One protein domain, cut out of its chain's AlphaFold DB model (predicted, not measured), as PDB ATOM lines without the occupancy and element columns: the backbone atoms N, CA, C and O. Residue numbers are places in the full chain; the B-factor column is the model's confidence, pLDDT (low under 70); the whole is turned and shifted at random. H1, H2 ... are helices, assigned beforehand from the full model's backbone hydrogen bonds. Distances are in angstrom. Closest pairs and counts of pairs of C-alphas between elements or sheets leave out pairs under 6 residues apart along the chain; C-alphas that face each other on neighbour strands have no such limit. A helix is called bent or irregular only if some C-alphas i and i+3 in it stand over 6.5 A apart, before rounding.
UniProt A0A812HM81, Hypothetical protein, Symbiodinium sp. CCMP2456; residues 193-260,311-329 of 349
ATOM      1  N   PRO A 193      14.183 102.742  31.922       89.38
ATOM      2  CA  PRO A 193      13.909 104.084  31.416       89.38
ATOM      3  C   PRO A 193      12.415 104.286  31.137       89.38
ATOM      4  O   PRO A 193      11.776 103.396  30.569       89.38
ATOM      5  N   GLU A 194      11.882 105.459  31.479       89.12
ATOM      6  CA  GLU A 194      10.448 105.772  31.386       89.12
ATOM      7  C   GLU A 194       9.882 105.536  29.973       89.12
ATOM      8  O   GLU A 194       8.850 104.886  29.821       89.12
ATOM      9  N   ASP A 195      10.615 105.920  28.922       88.44
ATOM     10  CA  ASP A 195      10.224 105.673  27.524       88.44
ATOM     11  C   ASP A 195      10.054 104.177  27.201       88.44
ATOM     12  O   ASP A 195       9.188 103.763  26.421       88.44
ATOM     13  N   VAL A 196      10.902 103.331  27.798       89.50
ATOM     14  CA  VAL A 196      10.860 101.875  27.612       89.50
ATOM     15  C   VAL A 196       9.680 101.288  28.377       89.50
ATOM     16  O   VAL A 196       9.010 100.388  27.860       89.50
ATOM     17  N   GLU A 197       9.407 101.791  29.580       90.81
ATOM     18  CA  GLU A 197       8.237 101.399  30.358       90.81
ATOM     19  C   GLU A 197       6.941 101.777  29.633       90.81
ATOM     20  O   GLU A 197       6.093 100.907  29.425       90.81
ATOM     21  N   GLN A 198       6.821 103.020  29.164       90.88
ATOM     22  CA  GLN A 198       5.653 103.503  28.429       90.88
ATOM     23  C   GLN A 198       5.376 102.633  27.198       90.88
ATOM     24  O   GLN A 198       4.256 102.171  26.983       90.88
ATOM     25  N   ARG A 199       6.418 102.276  26.444       90.19
ATOM     26  CA  ARG A 199       6.269 101.380  25.293       90.19
ATOM     27  C   ARG A 199       5.874  99.956  25.678       90.19
ATOM     28  O   ARG A 199       5.143  99.297  24.938       90.19
ATOM     29  N   CYS A 200       6.347  99.449  26.816       90.94
ATOM     30  CA  CYS A 200       5.873  98.170  27.343       90.94
ATOM     31  C   CYS A 200       4.378  98.235  27.671       90.94
ATOM     32  O   CYS A 200       3.656  97.288  27.359       90.94
ATOM     33  N   MET A 201       3.912  99.343  28.248       91.88
ATOM     34  CA  MET A 201       2.496  99.556  28.550       91.88
ATOM     35  C   MET A 201       1.645  99.567  27.284       91.88
ATOM     36  O   MET A 201       0.640  98.859  27.231       91.88
ATOM     37  N   ASP A 202       2.092 100.256  26.233       91.12
ATOM     38  CA  ASP A 202       1.406 100.264  24.937       91.12
ATOM     39  C   ASP A 202       1.293  98.851  24.347       91.12
ATOM     40  O   ASP A 202       0.250  98.462  23.816       91.12
ATOM     41  N   ILE A 203       2.349  98.038  24.460       89.62
ATOM     42  CA  ILE A 203       2.320  96.641  24.011       89.62
ATOM     43  C   ILE A 203       1.301  95.831  24.825       89.62
ATOM     44  O   ILE A 203       0.519  95.081  24.240       89.62
ATOM     45  N   LEU A 204       1.299  95.967  26.154       90.12
ATOM     46  CA  LEU A 204       0.414  95.208  27.045       90.12
ATOM     47  C   LEU A 204      -1.062  95.584  26.867       90.12
ATOM     48  O   LEU A 204      -1.909  94.694  26.885       90.12
ATOM     49  N   MET A 205      -1.369  96.863  26.638       89.88
ATOM     50  CA  MET A 205      -2.728  97.346  26.359       89.88
ATOM     51  C   MET A 205      -3.284  96.825  25.027       89.88
ATOM     52  O   MET A 205      -4.480  96.571  24.910       89.88
ATOM     53  N   ASN A 206      -2.422  96.636  24.026       89.62
ATOM     54  CA  ASN A 206      -2.822  96.164  22.698       89.62
ATOM     55  C   ASN A 206      -2.881  94.631  22.578       89.62
ATOM     56  O   ASN A 206      -3.253  94.097  21.526       89.62
ATOM     57  N   LEU A 207      -2.492  93.897  23.622       88.88
ATOM     58  CA  LEU A 207      -2.547  92.441  23.614       88.88
ATOM     59  C   LEU A 207      -3.998  91.953  23.722       88.88
ATOM     60  O   LEU A 207      -4.765  92.462  24.539       88.88
ATOM     61  N   PRO A 208      -4.393  90.924  22.950       87.88
ATOM     62  CA  PRO A 208      -5.719  90.351  23.098       87.88
ATOM     63  C   PRO A 208      -5.870  89.728  24.487       87.88
ATOM     64  O   PRO A 208      -4.967  89.039  24.980       87.88
ATOM     65  N   LEU A 209      -7.031  89.967  25.085       90.00
ATOM     66  CA  LEU A 209      -7.433  89.372  26.350       90.00
ATOM     67  C   LEU A 209      -8.052  87.991  26.113       90.00
ATOM     68  O   LEU A 209      -8.591  87.722  25.034       90.00
ATOM     69  N   ASP A 210      -7.954  87.116  27.108       87.62
ATOM     70  CA  ASP A 210      -8.732  85.879  27.146       87.62
ATOM     71  C   ASP A 210     -10.180  86.128  27.609       87.62
ATOM     72  O   ASP A 210     -10.572  87.256  27.917       87.62
ATOM     73  N   ASP A 211     -10.974  85.058  27.672       83.12
ATOM     74  CA  ASP A 211     -12.377  85.103  28.110       83.12
ATOM     75  C   ASP A 211     -12.559  85.621  29.551       83.12
ATOM     76  O   ASP A 211     -13.663  86.003  29.934       83.12
ATOM     77  N   GLU A 212     -11.491  85.635  30.352       83.31
ATOM     78  CA  GLU A 212     -11.471  86.076  31.749       83.31
ATOM     79  C   GLU A 212     -10.858  87.482  31.903       83.31
ATOM     80  O   GLU A 212     -10.634  87.953  33.019       83.31
ATOM     81  N   GLY A 213     -10.578  88.173  30.791       85.06
ATOM     82  CA  GLY A 213     -10.003  89.517  30.789       85.06
ATOM     83  C   GLY A 213      -8.513  89.567  31.151       85.06
ATOM     84  O   GLY A 213      -8.010  90.625  31.525       85.06
ATOM     85  N   ARG A 214      -7.789  88.447  31.066       90.56
ATOM     86  CA  ARG A 214      -6.345  88.363  31.332       90.56
ATOM     87  C   ARG A 214      -5.545  88.601  30.058       90.56
ATOM     88  O   ARG A 214      -5.933  88.158  28.977       90.56
ATOM     89  N   VAL A 215      -4.393  89.260  30.184       91.06
ATOM     90  CA  VAL A 215      -3.490  89.495  29.051       91.06
ATOM     91  C   VAL A 215      -2.850  88.190  28.598       91.06
ATOM     92  O   VAL A 215      -2.298  87.429  29.398       91.06
ATOM     93  N   THR A 216      -2.908  87.934  27.292       91.62
ATOM     94  CA  THR A 216      -2.389  86.692  26.718       91.62
ATOM     95  C   THR A 216      -0.912  86.839  26.323       91.62
ATOM     96  O   THR A 216      -0.067  87.191  27.143       91.62
ATOM     97  N   SER A 217      -0.555  86.532  25.079       92.81
ATOM     98  CA  SER A 217       0.801  86.640  24.554       92.81
ATOM     99  C   SER A 217       0.805  87.395  23.229       92.81
ATOM    100  O   SER A 217      -0.214  87.475  22.543       92.81
ATOM    101  N   LEU A 218       1.969  87.901  22.817       89.38
ATOM    102  CA  LEU A 218       2.146  88.527  21.496       89.38
ATOM    103  C   LEU A 218       1.675  87.619  20.348       89.38
ATOM    104  O   LEU A 218       1.074  88.077  19.380       89.38
ATOM    105  N   GLY A 219       1.897  86.310  20.473       86.69
ATOM    106  CA  GLY A 219       1.472  85.309  19.494       86.69
ATOM    107  C   GLY A 219      -0.038  85.123  19.361       86.69
ATOM    108  O   GLY A 219      -0.485  84.488  18.407       86.69
ATOM    109  N   SER A 220      -0.827  85.649  20.297       89.06
ATOM    110  CA  SER A 220      -2.288  85.566  20.271       89.06
ATOM    111  C   SER A 220      -2.937  86.634  19.381       89.06
ATOM    112  O   SER A 220      -4.135  86.552  19.134       89.06
ATOM    113  N   GLN A 221      -2.194  87.618  18.854       88.25
ATOM    114  CA  GLN A 221      -2.760  88.677  17.995       88.25
ATOM    115  C   GLN A 221      -3.489  88.116  16.760       88.25
ATOM    116  O   GLN A 221      -4.559  88.592  16.387       88.25
ATOM    117  N   SER A 222      -2.961  87.040  16.173       85.19
ATOM    118  CA  SER A 222      -3.564  86.324  15.038       85.19
ATOM    119  C   SER A 222      -4.584  85.253  15.453       85.19
ATOM    120  O   SER A 222      -4.989  84.416  14.645       85.19
ATOM    121  N   HIS A 223      -5.012  85.230  16.721       87.44
ATOM    122  CA  HIS A 223      -6.013  84.270  17.184       87.44
ATOM    123  C   HIS A 223      -7.385  84.551  16.573       87.44
ATOM    124  O   HIS A 223      -8.045  83.632  16.093       87.44
ATOM    125  N   LYS A 224      -7.783  85.827  16.489       85.19
ATOM    126  CA  LYS A 224      -9.066  86.232  15.886       85.19
ATOM    127  C   LYS A 224      -9.183  85.806  14.415       85.19
ATOM    128  O   LYS A 224     -10.276  85.437  13.975       85.19
ATOM    129  N   SER A 225      -8.060  85.803  13.687       86.31
ATOM    130  CA  SER A 225      -7.962  85.342  12.296       86.31
ATOM    131  C   SER A 225      -7.858  83.818  12.149       86.31
ATOM    132  O   SER A 225      -7.919  83.322  11.031       86.31
ATOM    133  N   GLY A 226      -7.687  83.061  13.241       85.12
ATOM    134  CA  GLY A 226      -7.562  81.598  13.218       85.12
ATOM    135  C   GLY A 226      -6.239  81.068  12.647       85.12
ATOM    136  O   GLY A 226      -6.048  79.859  12.558       85.12
ATOM    137  N   THR A 227      -5.306  81.951  12.281       85.75
ATOM    138  CA  THR A 227      -3.993  81.603  11.710       85.75
ATOM    139  C   THR A 227      -2.892  81.480  12.764       85.75
ATOM    140  O   THR A 227      -1.735  81.191  12.438       85.75
ATOM    141  N   CYS A 228      -3.222  81.697  14.039       89.19
ATOM    142  CA  CYS A 228      -2.253  81.634  15.122       89.19
ATOM    143  C   CYS A 228      -1.716  80.214  15.359       89.19
ATOM    144  O   CYS A 228      -2.398  79.206  15.158       89.19
ATOM    145  N   LYS A 229      -0.485  80.140  15.872       88.31
ATOM    146  CA  LYS A 229       0.158  78.882  16.267       88.31
ATOM    147  C   LYS A 229       0.108  78.732  17.783       88.31
ATOM    148  O   LYS A 229       0.633  79.600  18.481       88.31
ATOM    149  N   PRO A 230      -0.468  77.647  18.314       89.69
ATOM    150  CA  PRO A 230      -0.581  77.500  19.750       89.69
ATOM    151  C   PRO A 230       0.737  77.136  20.431       89.69
ATOM    152  O   PRO A 230       1.574  76.402  19.895       89.69
ATOM    153  N   CYS A 231       0.916  77.632  21.653       89.25
ATOM    154  CA  CYS A 231       2.122  77.414  22.432       89.25
ATOM    155  C   CYS A 231       2.122  76.041  23.116       89.25
ATOM    156  O   CYS A 231       1.502  75.837  24.161       89.25
ATOM    157  N   ALA A 232       2.926  75.112  22.590       86.81
ATOM    158  CA  ALA A 232       3.089  73.773  23.166       86.81
ATOM    159  C   ALA A 232       3.671  73.768  24.597       86.81
ATOM    160  O   ALA A 232       3.483  72.806  25.340       86.81
ATOM    161  N   TYR A 233       4.404  74.822  24.974       88.25
ATOM    162  CA  TYR A 233       5.009  74.955  26.301       88.25
ATOM    163  C   TYR A 233       4.049  75.563  27.318       88.25
ATOM    164  O   TYR A 233       4.092  75.182  28.484       88.25
ATOM    165  N   TRP A 234       3.186  76.489  26.892       89.44
ATOM    166  CA  TRP A 234       2.215  77.129  27.776       89.44
ATOM    167  C   TRP A 234       1.189  76.116  28.265       89.44
ATOM    168  O   TRP A 234       1.036  75.970  29.469       89.44
ATOM    169  N   PHE A 235       0.649  75.283  27.370       84.12
ATOM    170  CA  PHE A 235      -0.275  74.206  27.747       84.12
ATOM    171  C   PHE A 235       0.302  73.241  28.806       84.12
ATOM    172  O   PHE A 235      -0.431  72.634  29.575       84.12
ATOM    173  N   LYS A 236       1.634  73.114  28.881       83.69
ATOM    174  CA  LYS A 236       2.345  72.281  29.867       83.69
ATOM    175  C   LYS A 236       2.885  73.051  31.071       83.69
ATOM    176  O   LYS A 236       3.716  72.517  31.798       83.69
ATOM    177  N   ARG A 237       2.488  74.313  31.250       86.94
ATOM    178  CA  ARG A 237       2.994  75.209  32.306       86.94
ATOM    179  C   ARG A 237       4.521  75.391  32.292       86.94
ATOM    180  O   ARG A 237       5.136  75.673  33.309       86.94
ATOM    181  N   ALA A 238       5.144  75.228  31.125       87.06
ATOM    182  CA  ALA A 238       6.595  75.274  30.933       87.06
ATOM    183  C   ALA A 238       7.037  76.435  30.022       87.06
ATOM    184  O   ALA A 238       8.171  76.453  29.532       87.06
ATOM    185  N   CYS A 239       6.145  77.391  29.729       89.19
ATOM    186  CA  CYS A 239       6.470  78.529  28.874       89.19
ATOM    187  C   CYS A 239       7.377  79.514  29.611       89.19
ATOM    188  O   CYS A 239       6.965  80.172  30.559       89.19
ATOM    189  N   LYS A 240       8.606  79.668  29.115       87.44
ATOM    190  CA  LYS A 240       9.566  80.631  29.661       87.44
ATOM    191  C   LYS A 240       9.350  82.055  29.172       87.44
ATOM    192  O   LYS A 240       9.944  82.955  29.741       87.44
ATOM    193  N   HIS A 241       8.568  82.280  28.117       85.25
ATOM    194  CA  HIS A 241       8.449  83.596  27.474       85.25
ATOM    195  C   HIS A 241       7.292  84.438  28.029       85.25
ATOM    196  O   HIS A 241       7.326  85.654  27.880       85.25
ATOM    197  N   GLY A 242       6.324  83.832  28.730       88.88
ATOM    198  CA  GLY A 242       5.192  84.555  29.322       88.88
ATOM    199  C   GLY A 242       4.453  85.415  28.290       88.88
ATOM    200  O   GLY A 242       4.217  84.965  27.170       88.88
ATOM    201  N   VAL A 243       4.161  86.663  28.654       90.38
ATOM    202  CA  VAL A 243       3.482  87.665  27.808       90.38
ATOM    203  C   VAL A 243       4.225  87.944  26.490       90.38
ATOM    204  O   VAL A 243       3.616  88.168  25.448       90.38
ATOM    205  N   ALA A 244       5.555  87.818  26.495       90.00
ATOM    206  CA  ALA A 244       6.398  88.013  25.318       90.00
ATOM    207  C   ALA A 244       6.458  86.784  24.378       90.00
ATOM    208  O   ALA A 244       7.296  86.724  23.478       90.00
ATOM    209  N   CYS A 245       5.638  85.747  24.586       90.75
ATOM    210  CA  CYS A 245       5.662  84.561  23.729       90.75
ATOM    211  C   CYS A 245       5.067  84.841  22.338       90.75
ATOM    212  O   CYS A 245       3.943  85.317  22.224       90.75
ATOM    213  N   TYR A 246       5.768  84.444  21.271       89.56
ATOM    214  CA  TYR A 246       5.267  84.523  19.884       89.56
ATOM    215  C   TYR A 246       4.249  83.448  19.510       89.56
ATOM    216  O   TYR A 246       3.743  83.440  18.391       89.56
ATOM    217  N   ASN A 247       3.969  82.513  20.416       91.25
ATOM    218  CA  ASN A 247       2.937  81.506  20.217       91.25
ATOM    219  C   ASN A 247       1.709  81.865  21.050       91.25
ATOM    220  O   ASN A 247       1.835  82.423  22.140       91.25
ATOM    221  N   CYS A 248       0.539  81.493  20.549       91.25
ATOM    222  CA  CYS A 248      -0.749  81.769  21.162       91.25
ATOM    223  C   CYS A 248      -0.878  81.068  22.523       91.25
ATOM    224  O   CYS A 248      -0.609  79.866  22.644       91.25
ATOM    225  N   HIS A 249      -1.272  81.839  23.534       90.94
ATOM    226  CA  HIS A 249      -1.604  81.371  24.883       90.94
ATOM    227  C   HIS A 249      -3.118  81.216  25.092       90.94
ATOM    228  O   HIS A 249      -3.551  80.958  26.201       90.94
ATOM    229  N   ILE A 250      -3.943  81.365  24.056       88.44
ATOM    230  CA  ILE A 250      -5.380  81.087  24.159       88.44
ATOM    231  C   ILE A 250      -5.594  79.576  24.018       88.44
ATOM    232  O   ILE A 250      -4.891  78.900  23.257       88.44
ATOM    233  N   ALA A 251      -6.542  79.022  24.773       84.62
ATOM    234  CA  ALA A 251      -6.905  77.620  24.641       84.62
ATOM    235  C   ALA A 251      -7.566  77.377  23.274       84.62
ATOM    236  O   ALA A 251      -8.467  78.107  22.875       84.62
ATOM    237  N   HIS A 252      -7.124  76.346  22.551       82.75
ATOM    238  CA  HIS A 252      -7.797  75.922  21.322       82.75
ATOM    239  C   HIS A 252      -8.403  74.535  21.494       82.75
ATOM    240  O   HIS A 252      -7.788  73.647  22.089       82.75
ATOM    241  N   GLU A 253      -9.566  74.335  20.889       75.44
ATOM    242  CA  GLU A 253     -10.225  73.038  20.792       75.44
ATOM    243  C   GLU A 253      -9.338  72.019  20.060       75.44
ATOM    244  O   GLU A 253      -8.695  72.319  19.052       75.44
ATOM    245  N   GLY A 254      -9.255  70.796  20.592       71.50
ATOM    246  CA  GLY A 254      -8.485  69.710  19.977       71.50
ATOM    247  C   GLY A 254      -6.963  69.809  20.134       71.50
ATOM    248  O   GLY A 254      -6.236  68.962  19.599       71.50
ATOM    249  N   GLN A 255      -6.447  70.782  20.892       70.75
ATOM    250  CA  GLN A 255      -5.030  70.813  21.226       70.75
ATOM    251  C   GLN A 255      -4.648  69.662  22.151       70.75
ATOM    252  O   GLN A 255      -4.825  69.702  23.366       70.75
ATOM    253  N   LYS A 256      -4.053  68.630  21.559       64.81
ATOM    254  CA  LYS A 256      -3.419  67.557  22.319       64.81
ATOM    255  C   LYS A 256      -2.034  68.010  22.782       64.81
ATOM    256  O   LYS A 256      -1.295  68.598  21.981       64.81
ATOM    257  N   PRO A 257      -1.626  67.689  24.023       66.94
ATOM    258  CA  PRO A 257      -0.277  67.960  24.492       66.94
ATOM    259  C   PRO A 257       0.724  67.183  23.629       66.94
ATOM    260  O   PRO A 257       0.992  66.004  23.858       66.94
ATOM    261  N   LYS A 258       1.305  67.838  22.618       68.38
ATOM    262  CA  LYS A 258       2.360  67.228  21.796       68.38
ATOM    263  C   LYS A 258       3.517  66.843  22.709       68.38
ATOM    264  O   LYS A 258       3.941  67.641  23.551       68.38
ATOM    265  N   ARG A 259       4.045  65.621  22.575       69.31
ATOM    266  CA  ARG A 259       5.238  65.207  23.326       69.31
ATOM    267  C   ARG A 259       6.365  66.173  22.978       69.31
ATOM    268  O   ARG A 259       6.704  66.340  21.809       69.31
ATOM    269  N   LEU A 260       6.903  66.845  23.993       73.75
ATOM    270  CA  LEU A 260       8.013  67.753  23.765       73.75
ATOM    271  C   LEU A 260       9.243  66.871  23.571       73.75
ATOM    272  O   LEU A 260       9.586  66.104  24.470       73.75
ATOM    273  N   LYS A 311      14.694  98.938  22.605       71.69
ATOM    274  CA  LYS A 311      15.279  97.928  23.506       71.69
ATOM    275  C   LYS A 311      14.274  97.189  24.411       71.69
ATOM    276  O   LYS A 311      14.618  96.799  25.526       71.69
ATOM    277  N   VAL A 312      13.027  96.987  23.986       84.75
ATOM    278  CA  VAL A 312      12.051  96.215  24.766       84.75
ATOM    279  C   VAL A 312      12.390  94.729  24.646       84.75
ATOM    280  O   VAL A 312      12.041  94.049  23.677       84.75
ATOM    281  N   THR A 313      13.104  94.216  25.645       88.06
ATOM    282  CA  THR A 313      13.394  92.784  25.764       88.06
ATOM    283  C   THR A 313      12.220  92.043  26.398       88.06
ATOM    284  O   THR A 313      11.430  92.605  27.163       88.06
ATOM    285  N   ALA A 314      12.129  90.735  26.150       86.56
ATOM    286  CA  ALA A 314      11.124  89.880  26.783       86.56
ATOM    287  C   ALA A 314      11.212  89.889  28.324       86.56
ATOM    288  O   ALA A 314      10.214  89.649  29.004       86.56
ATOM    289  N   ALA A 315      12.402  90.135  28.882       88.25
ATOM    290  CA  ALA A 315      12.604  90.256  30.321       88.25
ATOM    291  C   ALA A 315      12.026  91.567  30.875       88.25
ATOM    292  O   ALA A 315      11.356  91.536  31.905       88.25
ATOM    293  N   VAL A 316      12.247  92.688  30.181       90.56
ATOM    294  CA  VAL A 316      11.705  94.001  30.567       90.56
ATOM    295  C   VAL A 316      10.181  93.995  30.475       90.56
ATOM    296  O   VAL A 316       9.522  94.340  31.449       90.56
ATOM    297  N   LEU A 317       9.608  93.474  29.383       89.75
ATOM    298  CA  LEU A 317       8.150  93.412  29.220       89.75
ATOM    299  C   LEU A 317       7.467  92.615  30.346       89.75
ATOM    300  O   LEU A 317       6.409  93.004  30.834       89.75
ATOM    301  N   LYS A 318       8.076  91.511  30.794       88.88
ATOM    302  CA  LYS A 318       7.566  90.753  31.948       88.88
ATOM    303  C   LYS A 318       7.674  91.529  33.250       88.88
ATOM    304  O   LYS A 318       6.731  91.487  34.029       88.88
ATOM    305  N   ARG A 319       8.805  92.201  33.490       90.56
ATOM    306  CA  ARG A 319       8.998  93.017  34.694       90.56
ATOM    307  C   ARG A 319       7.937  94.109  34.776       90.56
ATOM    308  O   ARG A 319       7.248  94.174  35.785       90.56
ATOM    309  N   VAL A 320       7.722  94.859  33.693       91.94
ATOM    310  CA  VAL A 320       6.682  95.900  33.627       91.94
ATOM    311  C   VAL A 320       5.285  95.302  33.811       91.94
ATOM    312  O   VAL A 320       4.510  95.790  34.629       91.94
ATOM    313  N   SER A 321       4.976  94.191  33.133       91.75
ATOM    314  CA  SER A 321       3.692  93.493  33.290       91.75
ATOM    315  C   SER A 321       3.415  93.091  34.740       91.75
ATOM    316  O   SER A 321       2.285  93.235  35.201       91.75
ATOM    317  N   MET A 322       4.421  92.579  35.453       90.12
ATOM    318  CA  MET A 322       4.289  92.176  36.854       90.12
ATOM    319  C   MET A 322       4.199  93.388  37.786       90.12
ATOM    320  O   MET A 322       3.315  93.422  38.636       90.12
ATOM    321  N   ALA A 323       5.060  94.390  37.597       91.69
ATOM    322  CA  ALA A 323       5.100  95.603  38.414       91.69
ATOM    323  C   ALA A 323       3.784  96.392  38.350       91.69
ATOM    324  O   ALA A 323       3.325  96.931  39.352       91.69
ATOM    325  N   ARG A 324       3.141  96.411  37.179       91.50
ATOM    326  CA  ARG A 324       1.877  97.121  36.940       91.50
ATOM    327  C   ARG A 324       0.632  96.264  37.194       91.50
ATOM    328  O   ARG A 324      -0.482  96.738  36.998       91.50
ATOM    329  N   GLY A 325       0.801  95.018  37.644       89.69
ATOM    330  CA  GLY A 325      -0.303  94.168  38.094       89.69
ATOM    331  C   GLY A 325      -1.171  93.577  36.980       89.69
ATOM    332  O   GLY A 325      -2.326  93.221  37.224       89.69
ATOM    333  N   PHE A 326      -0.647  93.440  35.761       88.94
ATOM    334  CA  PHE A 326      -1.375  92.769  34.687       88.94
ATOM    335  C   PHE A 326      -1.561  91.287  35.000       88.94
ATOM    336  O   PHE A 326      -0.594  90.539  35.166       88.94
ATOM    337  N   LYS A 327      -2.817  90.836  35.019       89.88
ATOM    338  CA  LYS A 327      -3.147  89.416  35.167       89.88
ATOM    339  C   LYS A 327      -2.841  88.698  33.859       89.88
ATOM    340  O   LYS A 327      -3.512  88.943  32.862       89.88
ATOM    341  N   VAL A 328      -1.835  87.827  33.859       88.75
ATOM    342  CA  VAL A 328      -1.436  87.043  32.679       88.75
ATOM    343  C   VAL A 328      -2.264  85.761  32.597       88.75
ATOM    344  O   VAL A 328      -2.507  85.118  33.615       88.75
ATOM    345  N   THR A 329      -2.676  85.371  31.389       88.62
ATOM    346  CA  THR A 329      -3.451  84.147  31.143       88.62
ATOM    347  C   THR A 329      -2.722  82.908  31.658       88.62
ATOM    348  O   THR A 329      -1.618  82.559  31.210       88.62
TER     349      THR A 329
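This is residues 193 to 260 and 311 to 329 of the 349 residues of the protein "Hypothetical protein" of Symbiodinium sp. CCMP2456 (UniProt A0A812HM81). This domain has little regular structure: two helices, H1 and H3, cross at one end, and long loops with the short helix H2 make the rest, residues 224 to 260 reaching the other end. The 87 printed residues hold three named helices, H1, H2 and H3 in chain order, with 28 residues, and no named strand: all helix. It is compact, with a radius of gyration of the C-alphas of 13.1 A, yet elongated, spanning 42 by 25 by 21 A.

H1, residues 194 to 205, begins at C-alpha 194 (10.448, 105.772, 31.386) and is 16.4 A long. H2 is residues 218 to 223. H3, residues 314 to 323, is 14.3 A long and ends at C-alpha 323 (5.100, 95.603, 38.414).

H1 and H3 touch, about perpendicular at 83 degrees; their closest C-alphas, of Cys 200 and Leu 317, are 5.6 A apart. H2 is apart from H3, and only just apart from H1, at 8.5 A. H2 is irregular, but only just: C-alphas 219 and 222 are 6.8 A apart. In H1 and H3 every O i to N i+4 pair is within hydrogen-bond range; in H2 0 of 2 are, against 2 of 3 O i to N i+3 pairs.

The farthest C-alphas, of Pro 193 and Gly 254, are 42.6 A apart. The link from H1 to H2 is long, 12 residues. Residues 261 to 310 are not printed; C-alphas 260 and 311 are 31.0 A apart across this cut. Residues 256 to 259 have pLDDT under 70.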